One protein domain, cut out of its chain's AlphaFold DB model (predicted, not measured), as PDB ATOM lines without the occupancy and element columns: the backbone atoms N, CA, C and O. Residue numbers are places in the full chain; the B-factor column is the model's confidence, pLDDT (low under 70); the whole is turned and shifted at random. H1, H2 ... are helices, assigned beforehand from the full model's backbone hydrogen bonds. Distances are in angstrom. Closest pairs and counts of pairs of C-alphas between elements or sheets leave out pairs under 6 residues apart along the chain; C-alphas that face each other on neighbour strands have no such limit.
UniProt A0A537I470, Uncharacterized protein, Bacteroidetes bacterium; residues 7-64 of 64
ATOM      1  N   ALA A   7      23.975  -8.709 -42.356       96.31
ATOM      2  CA  ALA A   7      24.933  -8.985 -41.279       96.31
ATOM      3  C   ALA A   7      26.391  -8.943 -41.764       96.31
ATOM      4  O   ALA A   7      27.256  -8.338 -41.114       96.31
ATOM      5  N   ASN A   8      26.667  -9.526 -42.932       97.06
ATOM      6  CA  ASN A   8      27.982  -9.414 -43.554       97.06
ATOM      7  C   ASN A   8      28.245  -7.966 -43.985       97.06
ATOM      8  O   ASN A   8      29.374  -7.492 -43.856       97.06
ATOM      9  N   CYS A   9      27.214  -7.228 -44.418       96.50
ATOM     10  CA  CYS A   9      27.369  -5.836 -44.834       96.50
ATOM     11  C   CYS A   9      27.776  -4.958 -43.644       96.50
ATOM     12  O   CYS A   9      28.750  -4.209 -43.737       96.50
ATOM     13  N   LYS A  10      27.123  -5.135 -42.487       97.44
ATOM     14  CA  LYS A  10      27.518  -4.490 -41.225       97.44
ATOM     15  C   LYS A  10      28.961  -4.820 -40.839       97.44
ATOM     16  O   LYS A  10      29.721  -3.917 -40.485       97.44
ATOM     17  N   SER A  11      29.341  -6.096 -40.920       98.06
ATOM     18  CA  SER A  11      30.692  -6.554 -40.565       98.06
ATOM     19  C   SER A  11      31.751  -5.935 -41.482       98.06
ATOM     20  O   SER A  11      32.759  -5.417 -41.008       98.06
ATOM     21  N   PHE A  12      31.482  -5.905 -42.788       97.38
ATOM     22  CA  PHE A  12      32.346  -5.292 -43.794       97.38
ATOM     23  C   PHE A  12      32.502  -3.780 -43.590       97.38
ATOM     24  O   PHE A  12      33.618  -3.266 -43.607       97.38
ATOM     25  N   LEU A  13      31.399  -3.058 -43.370       97.88
ATOM     26  CA  LEU A  13      31.435  -1.611 -43.142       97.88
ATOM     27  C   LEU A  13      32.172  -1.253 -41.850       97.88
ATOM     28  O   LEU A  13      32.984  -0.330 -41.852       97.88
ATOM     29  N   SER A  14      31.945  -2.009 -40.773       98.31
ATOM     30  CA  SER A  14      32.653  -1.827 -39.500       98.31
ATOM     31  C   SER A  14      34.165  -1.991 -39.675       98.31
ATOM     32  O   SER A  14      34.939  -1.138 -39.242       98.31
ATOM     33  N   ASP A  15      34.590  -3.053 -40.363       98.50
ATOM     34  CA  ASP A  15      36.000  -3.307 -40.669       98.50
ATOM     35  C   ASP A  15      36.609  -2.199 -41.547       98.50
ATOM     36  O   ASP A  15      37.697  -1.697 -41.251       98.50
ATOM     37  N   LEU A  16      35.888  -1.741 -42.576       98.19
ATOM     38  CA  LEU A  16      36.319  -0.633 -43.430       98.19
ATOM     39  C   LEU A  16      36.518   0.660 -42.623       98.19
ATOM     40  O   LEU A  16      37.541   1.330 -42.774       98.19
ATOM     41  N   ILE A  17      35.575   0.997 -41.741       98.44
ATOM     42  CA  ILE A  17      35.653   2.176 -40.869       98.44
ATOM     43  C   ILE A  17      36.847   2.067 -39.914       98.44
ATOM     44  O   ILE A  17      37.590   3.040 -39.760       98.44
ATOM     45  N   ILE A  18      37.076   0.898 -39.305       98.38
ATOM     46  CA  ILE A  18      38.238   0.644 -38.437       98.38
ATOM     47  C   ILE A  18      39.544   0.841 -39.215       98.38
ATOM     48  O   ILE A  18      40.443   1.547 -38.750       98.38
ATOM     49  N   LYS A  19      39.647   0.276 -40.420       98.56
ATOM     50  CA  LYS A  19      40.841   0.391 -41.268       98.56
ATOM     51  C   LYS A  19      41.110   1.828 -41.692       98.56
ATOM     52  O   LYS A  19      42.253   2.272 -41.602       98.56
ATOM     53  N   VAL A  20      40.082   2.581 -42.079       98.50
ATOM     54  CA  VAL A  20      40.237   4.007 -42.395       98.50
ATOM     55  C   VAL A  20      40.703   4.784 -41.164       98.50
ATOM     56  O   VAL A  20      41.675   5.527 -41.262       98.50
ATOM     57  N   LYS A  21      40.116   4.553 -39.983       97.50
ATOM     58  CA  LYS A  21      40.575   5.185 -38.730       97.50
ATOM     59  C   LYS A  21      42.027   4.836 -38.373       97.50
ATOM     60  O   LYS A  21      42.696   5.638 -37.731       97.50
ATOM     61  N   SER A  22      42.525   3.669 -38.788       98.25
ATOM     62  CA  SER A  22      43.900   3.230 -38.503       98.25
ATOM     63  C   SER A  22      44.982   3.930 -39.338       98.25
ATOM     64  O   SER A  22      46.173   3.763 -39.067       98.25
ATOM     65  N   VAL A  23      44.602   4.717 -40.352       98.44
ATOM     66  CA  VAL A  23      45.559   5.440 -41.198       98.44
ATOM     67  C   VAL A  23      46.354   6.447 -40.356       98.44
ATOM     68  O   VAL A  23      45.798   7.348 -39.724       98.44
ATOM     69  N   THR A  24      47.683   6.316 -40.385       98.38
ATOM     70  CA  THR A  24      48.598   7.089 -39.537       98.38
ATOM     71  C   THR A  24      48.521   8.596 -39.787       98.38
ATOM     72  O   THR A  24      48.279   9.074 -40.899       98.38
ATOM     73  N   GLY A  25      48.750   9.367 -38.720       97.88
ATOM     74  CA  GLY A  25      48.748  10.829 -38.779       97.88
ATOM     75  C   GLY A  25      47.371  11.437 -39.050       97.88
ATOM     76  O   GLY A  25      47.305  12.501 -39.658       97.88
ATOM     77  N   ASN A  26      46.287  10.768 -38.633       96.62
ATOM     78  CA  ASN A  26      44.901  11.226 -38.798       96.62
ATOM     79  C   ASN A  26      44.508  11.496 -40.261       96.62
ATOM     80  O   ASN A  26      43.686  12.367 -40.539       96.62
ATOM     81  N   LYS A  27      45.098  10.766 -41.216       98.19
ATOM     82  CA  LYS A  27      44.820  10.963 -42.650       98.19
ATOM     83  C   LYS A  27      43.598  10.187 -43.150       98.19
ATOM     84  O   LYS A  27      43.150  10.421 -44.268       98.19
ATOM     85  N   GLY A  28      43.047   9.278 -42.346       97.94
ATOM     86  CA  GLY A  28      41.795   8.583 -42.641       97.94
ATOM     87  C   GLY A  28      40.606   9.303 -42.018       97.94
ATOM     88  O   GLY A  28      40.281   9.082 -40.857       97.94
ATOM     89  N   LEU A  29      39.975  10.185 -42.793       97.38
ATOM     90  CA  LEU A  29      38.961  11.113 -42.275       97.38
ATOM     91  C   LEU A  29      37.562  10.502 -42.154       97.38
ATOM     92  O   LEU A  29      36.752  10.980 -41.366       97.38
ATOM     93  N   GLY A  30      37.262   9.459 -42.928       96.69
ATOM     94  CA  GLY A  30      35.955   8.821 -42.879       96.69
ATOM     95  C   GLY A  30      35.653   7.942 -44.083       96.69
ATOM     96  O   GLY A  30      36.459   7.796 -45.001       96.69
ATOM     97  N   VAL A  31      34.459   7.360 -44.047       97.81
ATOM     98  CA  VAL A  31      33.895   6.492 -45.082       97.81
ATOM     99  C   VAL A  31      32.561   7.090 -45.516       97.81
ATOM    100  O   VAL A  31      31.758   7.477 -44.671       97.81
ATOM    101  N   LEU A  32      32.316   7.143 -46.825       97.12
ATOM    102  CA  LEU A  32      31.030   7.527 -47.408       97.12
ATOM    103  C   LEU A  32      30.416   6.309 -48.098       97.12
ATOM    104  O   LEU A  32      31.051   5.704 -48.961       97.12
ATOM    105  N   TYR A  33      29.181   5.961 -47.733       96.06
ATOM    106  CA  TYR A  33      28.407   4.945 -48.444       96.06
ATOM    107  C   TYR A  33      27.696   5.602 -49.627       96.06
ATOM    108  O   TYR A  33      26.906   6.528 -49.446       96.06
ATOM    109  N   TRP A  34      27.972   5.130 -50.839       95.62
ATOM    110  CA  TRP A  34      27.344   5.644 -52.051       95.62
ATOM    111  C   TRP A  34      25.992   4.958 -52.301       95.62
ATOM    112  O   TRP A  34      25.895   3.740 -52.202       95.62
ATOM    113  N   GLU A  35      24.957   5.749 -52.594       95.19
ATOM    114  CA  GLU A  35      23.581   5.288 -52.867       95.19
ATOM    115  C   GLU A  35      22.969   4.320 -51.820       95.19
ATOM    116  O   GLU A  35      22.396   3.287 -52.179       95.19
ATOM    117  N   PRO A  36      22.996   4.634 -50.508       95.44
ATOM    118  CA  PRO A  36      22.460   3.725 -49.490       95.44
ATOM    119  C   PRO A  36      20.951   3.480 -49.653       95.44
ATOM    120  O   PRO A  36      20.476   2.394 -49.345       95.44
ATOM    121  N   GLN A  37      20.202   4.451 -50.179       95.44
ATOM    122  CA  GLN A  37      18.748   4.373 -50.370       95.44
ATOM    123  C   GLN A  37      18.330   3.811 -51.736       95.44
ATOM    124  O   GLN A  37      17.185   3.986 -52.147       95.44
ATOM    125  N   CYS A  38      19.228   3.148 -52.463       94.31
ATOM    126  CA  CYS A  38      18.863   2.447 -53.690       94.31
ATOM    127  C   CYS A  38      18.128   1.138 -53.346       94.31
ATOM    128  O   CYS A  38      18.739   0.074 -53.256       94.31
ATOM    129  N   TYR A  39      16.821   1.235 -53.089       92.25
ATOM    130  CA  TYR A  39      15.920   0.107 -52.825       92.25
ATOM    131  C   TYR A  39      15.012  -0.184 -54.031       92.25
ATOM    132  O   TYR A  39      14.948   0.591 -54.987       92.25
ATOM    133  N   GLY A  40      14.302  -1.316 -54.013       91.12
ATOM    134  CA  GLY A  40      13.334  -1.661 -55.063       91.12
ATOM    135  C   GLY A  40      13.970  -2.118 -56.381       91.12
ATOM    136  O   GLY A  40      13.302  -2.136 -57.412       91.12
ATOM    137  N   GLY A  41      15.257  -2.484 -56.362       87.69
ATOM    138  CA  GLY A  41      15.952  -3.055 -57.516       87.69
ATOM    139  C   GLY A  41      16.116  -2.090 -58.691       87.69
ATOM    140  O   GLY A  41      16.061  -2.524 -59.844       87.69
ATOM    141  N   TRP A  42      16.305  -0.790 -58.430       88.19
ATOM    142  CA  TRP A  42      16.526   0.228 -59.463       88.19
ATOM    143  C   TRP A  42      17.599  -0.216 -60.467       88.19
ATOM    144  O   TRP A  42      18.766  -0.373 -60.121       88.19
ATOM    145  N   LYS A  43      17.195  -0.458 -61.723       91.44
ATOM    146  CA  LYS A  43      18.064  -0.981 -62.799       91.44
ATOM    147  C   LYS A  43      18.860  -2.246 -62.419       91.44
ATOM    148  O   LYS A  43      19.956  -2.460 -62.926       91.44
ATOM    149  N   GLY A  44      18.317  -3.082 -61.533       91.56
ATOM    150  CA  GLY A  44      18.993  -4.280 -61.028       91.56
ATOM    151  C   GLY A  44      20.088  -3.999 -59.994       91.56
ATOM    152  O   GLY A  44      20.839  -4.908 -59.650       91.56
ATOM    153  N   TYR A  45      20.196  -2.769 -59.487       92.50
ATOM    154  CA  TYR A  45      21.132  -2.429 -58.423       92.50
ATOM    155  C   TYR A  45      20.667  -3.030 -57.095       92.50
ATOM    156  O   TYR A  45      19.574  -2.739 -56.611       92.50
ATOM    157  N   THR A  46      21.510  -3.875 -56.506       93.06
ATOM    158  CA  THR A  46      21.209  -4.597 -55.260       93.06
ATOM    159  C   THR A  46      22.095  -4.174 -54.096       93.06
ATOM    160  O   THR A  46      21.983  -4.755 -53.026       93.06
ATOM    161  N   LEU A  47      22.974  -3.182 -54.274       94.50
ATOM    162  CA  LEU A  47      23.981  -2.803 -53.275       94.50
ATOM    163  C   LEU A  47      23.546  -1.636 -52.374       94.50
ATOM    164  O   LEU A  47      24.388  -1.040 -51.699       94.50
ATOM    165  N   GLY A  48      22.254  -1.303 -52.358       94.69
ATOM    166  CA  GLY A  48      21.687  -0.390 -51.371       94.69
ATOM    167  C   GLY A  48      21.794  -0.959 -49.952       94.69
ATOM    168  O   GLY A  48      21.929  -2.164 -49.748       94.69
ATOM    169  N   ALA A  49      21.722  -0.080 -48.958       96.25
ATOM    170  CA  ALA A  49      21.694  -0.434 -47.537       96.25
ATOM    171  C   ALA A  49      20.267  -0.399 -46.956       96.25
ATOM    172  O   ALA A  49      20.092  -0.461 -45.735       96.25
ATOM    173  N   PHE A  50      19.258  -0.264 -47.820       95.62
ATOM    174  CA  PHE A  50      17.839  -0.209 -47.488       95.62
ATOM    175  C   PHE A  50      17.126  -1.421 -48.093       95.62
ATOM    176  O   PHE A  50      17.440  -1.833 -49.210       95.62
ATOM    177  N   ASP A  51      16.178  -1.991 -47.354       93.62
ATOM    178  CA  ASP A  51      15.368  -3.104 -47.841       93.62
ATOM    179  C   ASP A  51      14.331  -2.643 -48.879       93.62
ATOM    180  O   ASP A  51      14.093  -1.449 -49.075       93.62
ATOM    181  N   ASN A  52      13.661  -3.592 -49.535       92.56
ATOM    182  CA  ASN A  52      12.625  -3.286 -50.529       92.56
ATOM    183  C   ASN A  52      11.402  -2.531 -49.973       92.56
ATOM    184  O   ASN A  52      10.585  -2.061 -50.764       92.56
ATOM    185  N   SER A  53      11.262  -2.394 -48.651       93.38
ATOM    186  CA  SER A  53      10.239  -1.550 -48.025       93.38
ATOM    187  C   SER A  53      10.697  -0.100 -47.815       93.38
ATOM    188  O   SER A  53       9.927   0.717 -47.309       93.38
ATOM    189  N   GLY A  54      11.931   0.236 -48.204       93.31
ATOM    190  CA  GLY A  54      12.517   1.561 -48.024       93.31
ATOM    191  C   GLY A  54      12.987   1.823 -46.593       93.31
ATOM    192  O   GLY A  54      13.126   2.985 -46.201       93.31
ATOM    193  N   LYS A  55      13.235   0.774 -45.798       95.75
ATOM    194  CA  LYS A  55      13.762   0.895 -44.431       95.75
ATOM    195  C   LYS A  55      15.264   0.621 -44.397       95.75
ATOM    196  O   LYS A  55      15.736  -0.227 -45.152       95.75
ATOM    197  N   PRO A  56      16.028   1.299 -43.522       96.19
ATOM    198  CA  PRO A  56      17.439   0.988 -43.348       96.19
ATOM    199  C   PRO A  56      17.606  -0.440 -42.825       96.19
ATOM    200  O   PRO A  56      16.873  -0.885 -41.941       96.19
ATOM    201  N   THR A  57      18.597  -1.145 -43.353       96.81
ATOM    202  CA  THR A  57      19.013  -2.454 -42.837       96.81
ATOM    203  C   THR A  57      19.990  -2.293 -41.668       96.81
ATOM    204  O   THR A  57      20.542  -1.210 -41.448       96.81
ATOM    205  N   VAL A  58      20.295  -3.392 -40.963       97.31
ATOM    206  CA  VAL A  58      21.317  -3.403 -39.893       97.31
ATOM    207  C   VAL A  58      22.719  -3.018 -40.382       97.31
ATOM    208  O   VAL A  58      23.582  -2.698 -39.571       97.31
ATOM    209  N   ALA A  59      22.962  -2.987 -41.698       96.81
ATOM    210  CA  ALA A  59      24.210  -2.482 -42.265       96.81
ATOM    211  C   ALA A  59      24.495  -1.029 -41.847       96.81
ATOM    212  O   ALA A  59      25.646  -0.675 -41.596       96.81
ATOM    213  N   MET A  60      23.452  -0.201 -41.712       96.69
ATOM    214  CA  MET A  60      23.592   1.209 -41.332       96.69
ATOM    215  C   MET A  60      24.039   1.402 -39.875       96.69
ATOM    216  O   MET A  60      24.575   2.458 -39.547       96.69
ATOM    217  N   GLU A  61      23.899   0.386 -39.016       97.31
ATOM    218  CA  GLU A  61      24.410   0.421 -37.638       97.31
ATOM    219  C   GLU A  61      25.944   0.468 -37.578       97.31
ATOM    220  O   GLU A  61      26.495   0.824 -36.544       97.31
ATOM    221  N   ALA A  62      26.655   0.154 -38.670       97.31
ATOM    222  CA  ALA A  62      28.114   0.288 -38.729       97.31
ATOM    223  C   ALA A  62      28.602   1.749 -38.613       97.31
ATOM    224  O   ALA A  62      29.784   1.974 -38.363       97.31
ATOM    225  N   PHE A  63      27.715   2.732 -38.815       95.69
ATOM    226  CA  PHE A  63      28.023   4.165 -38.745       95.69
ATOM    227  C   PHE A  63      27.677   4.820 -37.392       95.69
ATOM    228  O   PHE A  63      27.806   6.040 -37.277       95.69
ATOM    229  N   GLN A  64      27.227   4.044 -36.399       90.94
ATOM    230  CA  GLN A  64      26.998   4.500 -35.017       90.94
ATOM    231  C   GLN A  64      28.290   4.420 -34.195       90.94
ATOM    232  O   GLN A  64      28.522   5.353 -33.394       90.94
TER     233      GLN A  64
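What this domain is: This is residues 7 to 64 of the 64 residues of an uncharacterized protein of Bacteroidetes bacterium (UniProt A0A537I470). With little regular structure, this is a loose rod in which a long helix, H1, and a short one, H2, lie side by side while a long link makes most of the rest. After H1 the link sticks out at one end of the rod with residues 22 to 27, folds back along its length, loops at the other end and returns to H2. The printed part has 58 residues with two named helices, H1 then H2, and no named strand; the class is all helix, with only 21 residues in named elements. The radius of gyration of the C-alphas is 13.1 A, and the spans are 41 by 20 by 15 A.

Where its parts are: H1, residues 7 to 21, begins with C-alpha 7 at (24.933, -8.985, -41.279) and is 21.3 A long from first to last C-alpha. H2, residues 58 to 63, is 10.2 A long and ends with C-alpha 63 at (28.023, 4.165, -38.745).

How they stand to each other: H1 and H2 touch, their closest C-alphas, those of Lys 10 and Ala 59, 4.0 A apart. They run the same way at a shallow tilt of 10 degrees. Each O i to N i+4 pair in H1 is within hydrogen-bond range; in H2 0 of 2 are, beside 3 of 3 O i to N i+3 pairs.

The domain as a whole: The two C-alphas farthest apart, those of Gly 25 and Ser 53, are 41.5 A apart. The long link has 36 residues, the printed part has no cut, and no printed residue is under 70 in pLDDT.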